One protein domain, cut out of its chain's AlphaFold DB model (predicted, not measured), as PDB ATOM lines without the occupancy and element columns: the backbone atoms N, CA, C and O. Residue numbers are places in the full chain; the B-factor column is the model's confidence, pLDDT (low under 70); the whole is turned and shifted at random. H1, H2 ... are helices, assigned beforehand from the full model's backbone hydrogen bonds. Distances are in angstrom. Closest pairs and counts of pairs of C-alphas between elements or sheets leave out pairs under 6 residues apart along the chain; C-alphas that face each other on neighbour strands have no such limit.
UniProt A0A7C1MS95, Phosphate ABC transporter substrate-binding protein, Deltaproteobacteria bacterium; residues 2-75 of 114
ATOM      1  N   GLU A   2     281.358 313.184 435.162       84.00
ATOM      2  CA  GLU A   2     282.342 314.276 435.369       84.00
ATOM      3  C   GLU A   2     281.749 315.630 435.816       84.00
ATOM      4  O   GLU A   2     282.111 316.150 436.866       84.00
ATOM      5  N   VAL A   3     280.793 316.193 435.066       88.94
ATOM      6  CA  VAL A   3     280.199 317.497 435.428       88.94
ATOM      7  C   VAL A   3     279.424 317.449 436.737       88.94
ATOM      8  O   VAL A   3     279.472 318.409 437.497       88.94
ATOM      9  N   TRP A   4     278.766 316.331 437.033       88.56
ATOM     10  CA  TRP A   4     278.109 316.132 438.321       88.56
ATOM     11  C   TRP A   4     279.138 316.085 439.457       88.56
ATOM     12  O   TRP A   4     279.016 316.816 440.438       88.56
ATOM     13  N   SER A   5     280.208 315.306 439.277       89.50
ATOM     14  CA  SER A   5     281.313 315.210 440.230       89.50
ATOM     15  C   SER A   5     281.950 316.579 440.498       89.50
ATOM     16  O   SER A   5     282.146 316.954 441.651       89.50
ATOM     17  N   LYS A   6     282.201 317.380 439.456       91.44
ATOM     18  CA  LYS A   6     282.819 318.705 439.595       91.44
ATOM     19  C   LYS A   6     281.866 319.757 440.172       91.44
ATOM     20  O   LYS A   6     282.242 320.452 441.110       91.44
ATOM     21  N   LYS A   7     280.669 319.915 439.598       91.56
ATOM     22  CA  LYS A   7     279.759 321.025 439.928       91.56
ATOM     23  C   LYS A   7     278.905 320.771 441.165       91.56
ATOM     24  O   LYS A   7     278.610 321.716 441.886       91.56
ATOM     25  N   VAL A   8     278.493 319.523 441.390       92.19
ATOM     26  CA  VAL A   8     277.573 319.169 442.480       92.19
ATOM     27  C   VAL A   8     278.335 318.560 443.639       92.19
ATOM     28  O   VAL A   8     278.254 319.062 444.754       92.19
ATOM     29  N   MET A   9     279.121 317.517 443.373       93.06
ATOM     30  CA  MET A   9     279.830 316.804 444.436       93.06
ATOM     31  C   MET A   9     281.124 317.488 444.878       93.06
ATOM     32  O   MET A   9     281.700 317.080 445.874       93.06
ATOM     33  N   LYS A  10     281.629 318.479 444.131       92.81
ATOM     34  CA  LYS A  10     282.920 319.139 444.398       92.81
ATOM     35  C   LYS A  10     284.092 318.151 444.548       92.81
ATOM     36  O   LYS A  10     285.011 318.392 445.318       92.81
ATOM     37  N   LYS A  11     284.072 317.069 443.759       91.56
ATOM     38  CA  LYS A  11     285.037 315.950 443.766       91.56
ATOM     39  C   LYS A  11     285.054 315.096 445.043       91.56
ATOM     40  O   LYS A  11     285.959 314.279 445.199       91.56
ATOM     41  N   GLU A  12     284.050 315.226 445.903       94.88
ATOM     42  CA  GLU A  12     283.868 314.319 447.036       94.88
ATOM     43  C   GLU A  12     283.567 312.886 446.584       94.88
ATOM     44  O   GLU A  12     283.145 312.630 445.447       94.88
ATOM     45  N   ARG A  13     283.773 311.929 447.494       92.25
ATOM     46  CA  ARG A  13     283.448 310.520 447.238       92.25
ATOM     47  C   ARG A  13     281.938 310.338 447.094       92.25
ATOM     48  O   ARG A  13     281.145 310.939 447.815       92.25
ATOM     49  N   VAL A  14     281.539 309.471 446.163       91.00
ATOM     50  CA  VAL A  14     280.142 309.034 446.050       91.00
ATOM     51  C   VAL A  14     279.756 308.316 447.343       91.00
ATOM     52  O   VAL A  14     280.557 307.563 447.896       91.00
ATOM     53  N   PHE A  15     278.529 308.544 447.816       92.88
ATOM     54  CA  PHE A  15     277.981 307.808 448.949       92.88
ATOM     55  C   PHE A  15     278.090 306.291 448.693       92.88
ATOM     56  O   PHE A  15     277.604 305.841 447.655       92.88
ATOM     57  N   PRO A  16     278.701 305.491 449.591       93.56
ATOM     58  CA  PRO A  16     279.029 304.092 449.294       93.56
ATOM     59  C   PRO A  16     277.837 303.205 448.920       93.56
ATOM     60  O   PRO A  16     278.003 302.266 448.153       93.56
ATOM     61  N   ALA A  17     276.639 303.509 449.430       94.31
ATOM     62  CA  ALA A  17     275.422 302.759 449.110       94.31
ATOM     63  C   ALA A  17     274.643 303.328 447.906       94.31
ATOM     64  O   ALA A  17     273.525 302.895 447.634       94.31
ATOM     65  N   ALA A  18     275.194 304.310 447.183       94.50
ATOM     66  CA  ALA A  18     274.573 304.802 445.961       94.50
ATOM     67  C   ALA A  18     274.613 303.726 444.867       94.50
ATOM     68  O   ALA A  18     275.669 303.190 444.533       94.50
ATOM     69  N   LEU A  19     273.459 303.456 444.259       95.00
ATOM     70  CA  LEU A  19     273.367 302.558 443.114       95.00
ATOM     71  C   LEU A  19     274.023 303.197 441.882       95.00
ATOM     72  O   LEU A  19     273.590 304.250 441.409       95.00
ATOM     73  N   LEU A  20     275.043 302.538 441.334       94.12
ATOM     74  CA  LEU A  20     275.695 302.966 440.099       94.12
ATOM     75  C   LEU A  20     274.918 302.460 438.881       94.12
ATOM     76  O   LEU A  20     274.486 301.312 438.831       94.12
ATOM     77  N   GLN A  21     274.754 303.331 437.888       95.38
ATOM     78  CA  GLN A  21     274.038 303.041 436.648       95.38
ATOM     79  C   GLN A  21     274.888 303.442 435.443       95.38
ATOM     80  O   GLN A  21     275.575 304.465 435.470       95.38
ATOM     81  N   ALA A  22     274.832 302.638 434.380       92.75
ATOM     82  CA  ALA A  22     275.719 302.772 433.222       92.75
ATOM     83  C   ALA A  22     275.294 303.869 432.226       92.75
ATOM     84  O   ALA A  22     276.095 304.288 431.391       92.75
ATOM     85  N   SER A  23     274.045 304.342 432.280       95.38
ATOM     86  CA  SER A  23     273.511 305.302 431.306       95.38
ATOM     87  C   SER A  23     272.401 306.180 431.887       95.38
ATOM     88  O   SER A  23     271.776 305.834 432.888       95.38
ATOM     89  N   ASN A  24     272.108 307.305 431.222       95.75
ATOM     90  CA  ASN A  24     270.967 308.156 431.581       95.75
ATOM     91  C   ASN A  24     269.637 307.389 431.514       95.75
ATOM     92  O   ASN A  24     268.792 307.564 432.385       95.75
ATOM     93  N   GLY A  25     269.463 306.516 430.514       96.06
ATOM     94  CA  GLY A  25     268.269 305.676 430.393       96.06
ATOM     95  C   GLY A  25     268.115 304.720 431.577       96.06
ATOM     96  O   GLY A  25     267.029 304.619 432.142       96.06
ATOM     97  N   ALA A  26     269.210 304.090 432.014       96.94
ATOM     98  CA  ALA A  26     269.199 303.198 433.170       96.94
ATOM     99  C   ALA A  26     268.914 303.951 434.483       96.94
ATOM    100  O   ALA A  26     268.111 303.489 435.293       96.94
ATOM    101  N   VAL A  27     269.486 305.153 434.667       97.44
ATOM    102  CA  VAL A  27     269.141 306.035 435.800       97.44
ATOM    103  C   VAL A  27     267.658 306.407 435.770       97.44
ATOM    104  O   VAL A  27     266.987 306.274 436.789       97.44
ATOM    105  N   SER A  28     267.137 306.842 434.618       97.25
ATOM    106  CA  SER A  28     265.731 307.239 434.461       97.25
ATOM    107  C   SER A  28     264.781 306.091 434.821       97.25
ATOM    108  O   SER A  28     263.891 306.266 435.650       97.25
ATOM    109  N   GLN A  29     265.034 304.880 434.312       97.00
ATOM    110  CA  GLN A  29     264.243 303.691 434.648       97.00
ATOM    111  C   GLN A  29     264.330 303.314 436.133       97.00
ATOM    112  O   GLN A  29     263.317 302.952 436.733       97.00
ATOM    113  N   ALA A  30     265.522 303.387 436.732       97.62
ATOM    114  CA  ALA A  30     265.705 303.093 438.149       97.62
ATOM    115  C   ALA A  30     264.962 304.104 439.035       97.62
ATOM    116  O   ALA A  30     264.318 303.698 439.998       97.62
ATOM    117  N   VAL A  31     265.002 305.397 438.699       98.12
ATOM    118  CA  VAL A  31     264.273 306.443 439.432       98.12
ATOM    119  C   VAL A  31     262.762 306.276 439.265       98.12
ATOM    120  O   VAL A  31     262.043 306.269 440.258       98.12
ATOM    121  N   ALA A  32     262.279 306.053 438.039       97.75
ATOM    122  CA  ALA A  32     260.851 305.885 437.754       97.75
ATOM    123  C   ALA A  32     260.212 304.717 438.530       97.75
ATOM    124  O   ALA A  32     259.056 304.795 438.942       97.75
ATOM    125  N   LYS A  33     260.965 303.634 438.765       97.25
ATOM    126  CA  LYS A  33     260.483 302.441 439.483       97.25
ATOM    127  C   LYS A  33     260.631 302.520 441.006       97.25
ATOM    128  O   LYS A  33     260.154 301.627 441.697       97.25
ATOM    129  N   ASN A  34     261.280 303.556 441.541       96.88
ATOM    130  CA  ASN A  34     261.599 303.660 442.964       96.88
ATOM    131  C   ASN A  34     261.217 305.037 443.513       96.88
ATOM    132  O   ASN A  34     261.952 306.008 443.360       96.88
ATOM    133  N   LYS A  35     260.097 305.111 444.244       95.19
ATOM    134  CA  LYS A  35     259.524 306.370 444.764       95.19
ATOM    135  C   LYS A  35     260.495 307.224 445.600       95.19
ATOM    136  O   LYS A  35     260.350 308.442 445.635       95.19
ATOM    137  N   ASN A  36     261.463 306.594 446.264       95.50
ATOM    138  CA  ASN A  36     262.430 307.262 447.141       95.50
ATOM    139  C   ASN A  36     263.786 307.528 446.463       95.50
ATOM    140  O   ASN A  36     264.714 307.999 447.119       95.50
ATOM    141  N   ALA A  37     263.938 307.192 445.181       97.31
ATOM    142  CA  ALA A  37     265.196 307.365 444.471       97.31
ATOM    143  C   ALA A  37     265.373 308.805 443.971       97.31
ATOM    144  O   ALA A  37     264.436 309.461 443.520       97.31
ATOM    145  N   ILE A  38     266.624 309.260 443.985       96.56
ATOM    146  CA  ILE A  38     267.073 310.472 443.304       96.56
ATOM    147  C   ILE A  38     268.270 310.122 442.425       96.56
ATOM    148  O   ILE A  38     269.132 309.328 442.804       96.56
ATOM    149  N   GLY A  39     268.319 310.711 441.238       95.44
ATOM    150  CA  GLY A  39     269.397 310.520 440.280       95.44
ATOM    151  C   GLY A  39     269.621 311.779 439.459       95.44
ATOM    152  O   GLY A  39     268.882 312.756 439.573       95.44
ATOM    153  N   TYR A  40     270.650 311.753 438.620       95.12
ATOM    154  CA  TYR A  40     270.947 312.831 437.688       95.12
ATOM    155  C   TYR A  40     270.985 312.280 436.266       95.12
ATOM    156  O   TYR A  40     271.603 311.247 436.005       95.12
ATOM    157  N   ILE A  41     270.341 312.989 435.344       95.69
ATOM    158  CA  ILE A  41     270.328 312.668 433.918       95.69
ATOM    159  C   ILE A  41     270.519 313.935 433.084       95.69
ATOM    160  O   ILE A  41     270.298 315.047 433.562       95.69
ATOM    161  N   GLY A  42     270.961 313.774 431.839       94.44
ATOM    162  CA  GLY A  42     270.959 314.856 430.857       94.44
ATOM    163  C   GLY A  42     269.533 315.268 430.489       94.44
ATOM    164  O   GLY A  42     268.640 314.427 430.455       94.44
ATOM    165  N   ILE A  43     269.335 316.552 430.173       93.88
ATOM    166  CA  ILE A  43     268.005 317.126 429.904       93.88
ATOM    167  C   ILE A  43     267.248 316.406 428.774       93.88
ATOM    168  O   ILE A  43     266.055 316.173 428.915       93.88
ATOM    169  N   GLY A  44     267.947 315.938 427.733       93.69
ATOM    170  CA  GLY A  44     267.349 315.168 426.632       93.69
ATOM    171  C   GLY A  44     266.867 313.762 427.001       93.69
ATOM    172  O   GLY A  44     266.278 313.083 426.172       93.69
ATOM    173  N   TYR A  45     267.100 313.308 428.237       95.31
ATOM    174  CA  TYR A  45     266.578 312.040 428.759       95.31
ATOM    175  C   TYR A  45     265.401 312.233 429.724       95.31
ATOM    176  O   TYR A  45     264.895 311.246 430.265       95.31
ATOM    177  N   LEU A  46     264.979 313.479 429.976       94.50
ATOM    178  CA  LEU A  46     263.754 313.738 430.725       94.50
ATOM    179  C   LEU A  46     262.559 313.169 429.962       94.50
ATOM    180  O   LEU A  46     262.435 313.317 428.750       94.50
ATOM    181  N   ASN A  47     261.667 312.524 430.697       93.44
ATOM    182  CA  ASN A  47     260.431 311.965 430.178       93.44
ATOM    183  C   ASN A  47     259.335 312.109 431.243       93.44
ATOM    184  O   ASN A  47     259.581 312.613 432.339       93.44
ATOM    185  N   LYS A  48     258.119 311.664 430.920       96.12
ATOM    186  CA  LYS A  48     256.954 311.758 431.814       96.12
ATOM    187  C   LYS A  48     257.046 310.889 433.077       96.12
ATOM    188  O   LYS A  48     256.271 311.103 434.002       96.12
ATOM    189  N   ASP A  49     257.962 309.921 433.110       96.50
ATOM    190  CA  ASP A  49     258.077 308.937 434.191       96.50
ATOM    191  C   ASP A  49     259.007 309.416 435.322       96.50
ATOM    192  O   ASP A  49     259.106 308.774 436.367       96.50
ATOM    193  N   VAL A  50     259.682 310.558 435.139       97.00
ATOM    194  CA  VAL A  50     260.555 311.176 436.144       97.00
ATOM    195  C   VAL A  50     260.205 312.646 436.353       97.00
ATOM    196  O   VAL A  50     259.805 313.358 435.436       97.00
ATOM    197  N   LYS A  51     260.391 313.136 437.582       96.75
ATOM    198  CA  LYS A  51     260.140 314.538 437.933       96.75
ATOM    199  C   LYS A  51     261.455 315.330 437.969       96.75
ATOM    200  O   LYS A  51     262.293 315.035 438.824       96.75
ATOM    201  N   PRO A  52     261.647 316.358 437.121       96.25
ATOM    202  CA  PRO A  52     262.809 317.232 437.226       96.25
ATOM    203  C   PRO A  52     262.736 318.094 438.494       96.25
ATOM    204  O   PRO A  52     261.660 318.531 438.911       96.25
ATOM    205  N   LEU A  53     263.895 318.368 439.095       96.62
ATOM    206  CA  LEU A  53     264.028 319.255 440.250       96.62
ATOM    207  C   LEU A  53     264.695 320.576 439.856       96.62
ATOM    208  O   LEU A  53     265.551 320.632 438.970       96.62
ATOM    209  N   MET A  54     264.316 321.642 440.559       96.88
ATOM    210  CA  MET A  54     265.004 322.928 440.478       96.88
ATOM    211  C   MET A  54     266.309 322.886 441.268       96.88
ATOM    212  O   MET A  54     266.393 322.241 442.314       96.88
ATOM    213  N   VAL A  55     267.299 323.646 440.810       95.81
ATOM    214  CA  VAL A  55     268.566 323.837 441.525       95.81
ATOM    215  C   VAL A  55     268.713 325.319 441.800       95.81
ATOM    216  O   VAL A  55     268.580 326.128 440.888       95.81
ATOM    217  N   ASN A  56     268.928 325.687 443.064       95.62
ATOM    218  CA  ASN A  56     268.944 327.086 443.509       95.62
ATOM    219  C   ASN A  56     267.686 327.868 443.081       95.62
ATOM    220  O   ASN A  56     267.773 329.039 442.733       95.62
ATOM    221  N   ARG A  57     266.514 327.212 443.102       97.25
ATOM    222  CA  ARG A  57     265.220 327.760 442.638       97.25
ATOM    223  C   ARG A  57     265.163 328.091 441.137       97.25
ATOM    224  O   ARG A  57     264.237 328.763 440.702       97.25
ATOM    225  N   ILE A  58     266.108 327.588 440.342       97.81
ATOM    226  CA  ILE A  58     266.148 327.764 438.888       97.81
ATOM    227  C   ILE A  58     265.737 326.448 438.223       97.81
ATOM    228  O   ILE A  58     266.247 325.374 438.558       97.81
ATOM    229  N   VAL A  59     264.800 326.528 437.280       96.19
ATOM    230  CA  VAL A  59     264.364 325.396 436.449       96.19
ATOM    231  C   VAL A  59     265.423 325.110 435.387       96.19
ATOM    232  O   VAL A  59     265.924 326.036 434.756       96.19
ATOM    233  N   GLY A  60     265.753 323.837 435.161       95.06
ATOM    234  CA  GLY A  60     266.612 323.430 434.047       95.06
ATOM    235  C   GLY A  60     265.826 323.429 432.741       95.06
ATOM    236  O   GLY A  60     264.951 322.587 432.558       95.06
ATOM    237  N   SER A  61     266.112 324.374 431.849       95.00
ATOM    238  CA  SER A  61     265.446 324.525 430.553       95.00
ATOM    239  C   SER A  61     266.437 324.984 429.483       95.00
ATOM    240  O   SER A  61     267.579 325.327 429.798       95.00
ATOM    241  N   ALA A  62     266.012 325.014 428.216       94.19
ATOM    242  CA  ALA A  62     266.819 325.589 427.139       94.19
ATOM    243  C   ALA A  62     267.187 327.054 427.431       94.19
ATOM    244  O   ALA A  62     268.358 327.413 427.378       94.19
ATOM    245  N   ALA A  63     266.213 327.863 427.860       95.69
ATOM    246  CA  ALA A  63     266.422 329.274 428.177       95.69
ATOM    247  C   ALA A  63     267.433 329.483 429.318       95.69
ATOM    248  O   ALA A  63     268.371 330.267 429.176       95.69
ATOM    249  N   THR A  64     267.282 328.761 430.435       96.75
ATOM    250  CA  THR A  64     268.184 328.906 431.593       96.75
ATOM    251  C   THR A  64     269.552 328.265 431.365       96.75
ATOM    252  O   THR A  64     270.533 328.629 432.014       96.75
ATOM    253  N   THR A  65     269.639 327.317 430.430       95.56
ATOM    254  CA  THR A  65     270.911 326.758 429.965       95.56
ATOM    255  C   THR A  65     271.666 327.771 429.111       95.56
ATOM    256  O   THR A  65     272.835 328.031 429.388       95.56
ATOM    257  N   LEU A  66     271.001 328.366 428.116       94.50
ATOM    258  CA  LEU A  66     271.614 329.295 427.163       94.50
ATOM    259  C   LEU A  66     272.045 330.611 427.806       94.50
ATOM    260  O   LEU A  66     273.125 331.111 427.509       94.50
ATOM    261  N   ASN A  67     271.254 331.144 428.736       95.44
ATOM    262  CA  ASN A  67     271.628 332.361 429.461       95.44
ATOM    263  C   ASN A  67     272.598 332.104 430.636       95.44
ATOM    264  O   ASN A  67     272.943 333.035 431.361       95.44
ATOM    265  N   GLY A  68     273.008 330.849 430.862       93.88
ATOM    266  CA  GLY A  68     273.979 330.468 431.890       93.88
ATOM    267  C   GLY A  68     273.468 330.488 433.335       93.88
ATOM    268  O   GLY A  68     274.250 330.231 434.250       93.88
ATOM    269  N   THR A  69     272.182 330.761 433.572       96.69
ATOM    270  CA  THR A  69     271.624 330.844 434.935       96.69
ATOM    271  C   THR A  69     271.435 329.478 435.588       96.69
ATOM    272  O   THR A  69     271.582 329.361 436.805       96.69
ATOM    273  N   TYR A  70     271.150 328.418 434.820       96.88
ATOM    274  CA  TYR A  70     271.054 327.074 435.386       96.88
ATOM    275  C   TYR A  70     272.452 326.546 435.747       96.88
ATOM    276  O   TYR A  70     273.294 326.366 434.862       96.88
ATOM    277  N   PRO A  71     272.726 326.234 437.028       94.94
ATOM    278  CA  PRO A  71     274.097 326.008 437.489       94.94
ATOM    279  C   PRO A  71     274.709 324.703 436.959       94.94
ATOM    280  O   PRO A  71     275.932 324.595 436.818       94.94
ATOM    281  N   ILE A  72     273.878 323.709 436.619       95.00
ATOM    282  CA  ILE A  72     274.305 322.372 436.179       95.00
ATOM    283  C   ILE A  72     274.118 322.206 434.662       95.00
ATOM    284  O   ILE A  72     273.490 321.268 434.184       95.00
ATOM    285  N   SER A  73     274.678 323.130 433.888       93.69
ATOM    286  CA  SER A  73     274.762 323.058 432.424       93.69
ATOM    287  C   SER A  73     276.206 322.863 431.950       93.69
ATOM    288  O   SER A  73     277.158 323.065 432.714       93.69
ATOM    289  N   ARG A  74     276.402 322.438 430.699       93.81
ATOM    290  CA  ARG A  74     277.726 322.384 430.064       93.81
ATOM    291  C   ARG A  74     277.606 322.467 428.542       93.81
ATOM    292  O   ARG A  74     276.632 321.929 428.014       93.81
ATOM    293  N   PRO A  75     278.602 323.034 427.849       91.88
ATOM    294  CA  PRO A  75     278.727 322.852 426.411       91.88
ATOM    295  C   PRO A  75     279.028 321.386 426.067       91.88
ATOM    296  O   PRO A  75     279.616 320.645 426.863       91.88
TER     297      PRO A  75
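What this domain is: This is residues 2 to 75 of the 114 residues of the protein "Phosphate ABC transporter substrate-binding protein" of Deltaproteobacteria bacterium (UniProt A0A7C1MS95). This model has little regular structure: a loosely wound chain of long loops, with three short helices set apart at the corners of a triangle. From H1, residues 8 to 23 run round the rim to H2, and residues 33 to 61 pass through the middle on the way to H3. The printed part has 74 residues, 20 of them in H1, H2 and H3, in that order, with no named strand; the class is all helix. The whole is compact, with a radius of gyration of the C-alphas of 12.8 A and spans of 34 by 31 by 21 A.

How they stand to each other: H1, residues 2 to 7, H2, residues 24 to 32, and H3, residues 62 to 66, are apart from one another. In these helices every O i to N i+4 pair is within hydrogen-bond range.

Where its parts are: H1 begins at C-alpha 2 (282.342, 314.276, 435.369) and is 8.5 A long. H2 is 12.1 A long. H3, 6.1 A, ends at C-alpha 66 (271.614, 329.295, 427.163).

The domain as a whole: The C-alphas farthest apart, of Ala 17 and Asn 67, are 35.7 A apart. Both links are long. The printed part has no cut, and no printed residue is under pLDDT 70.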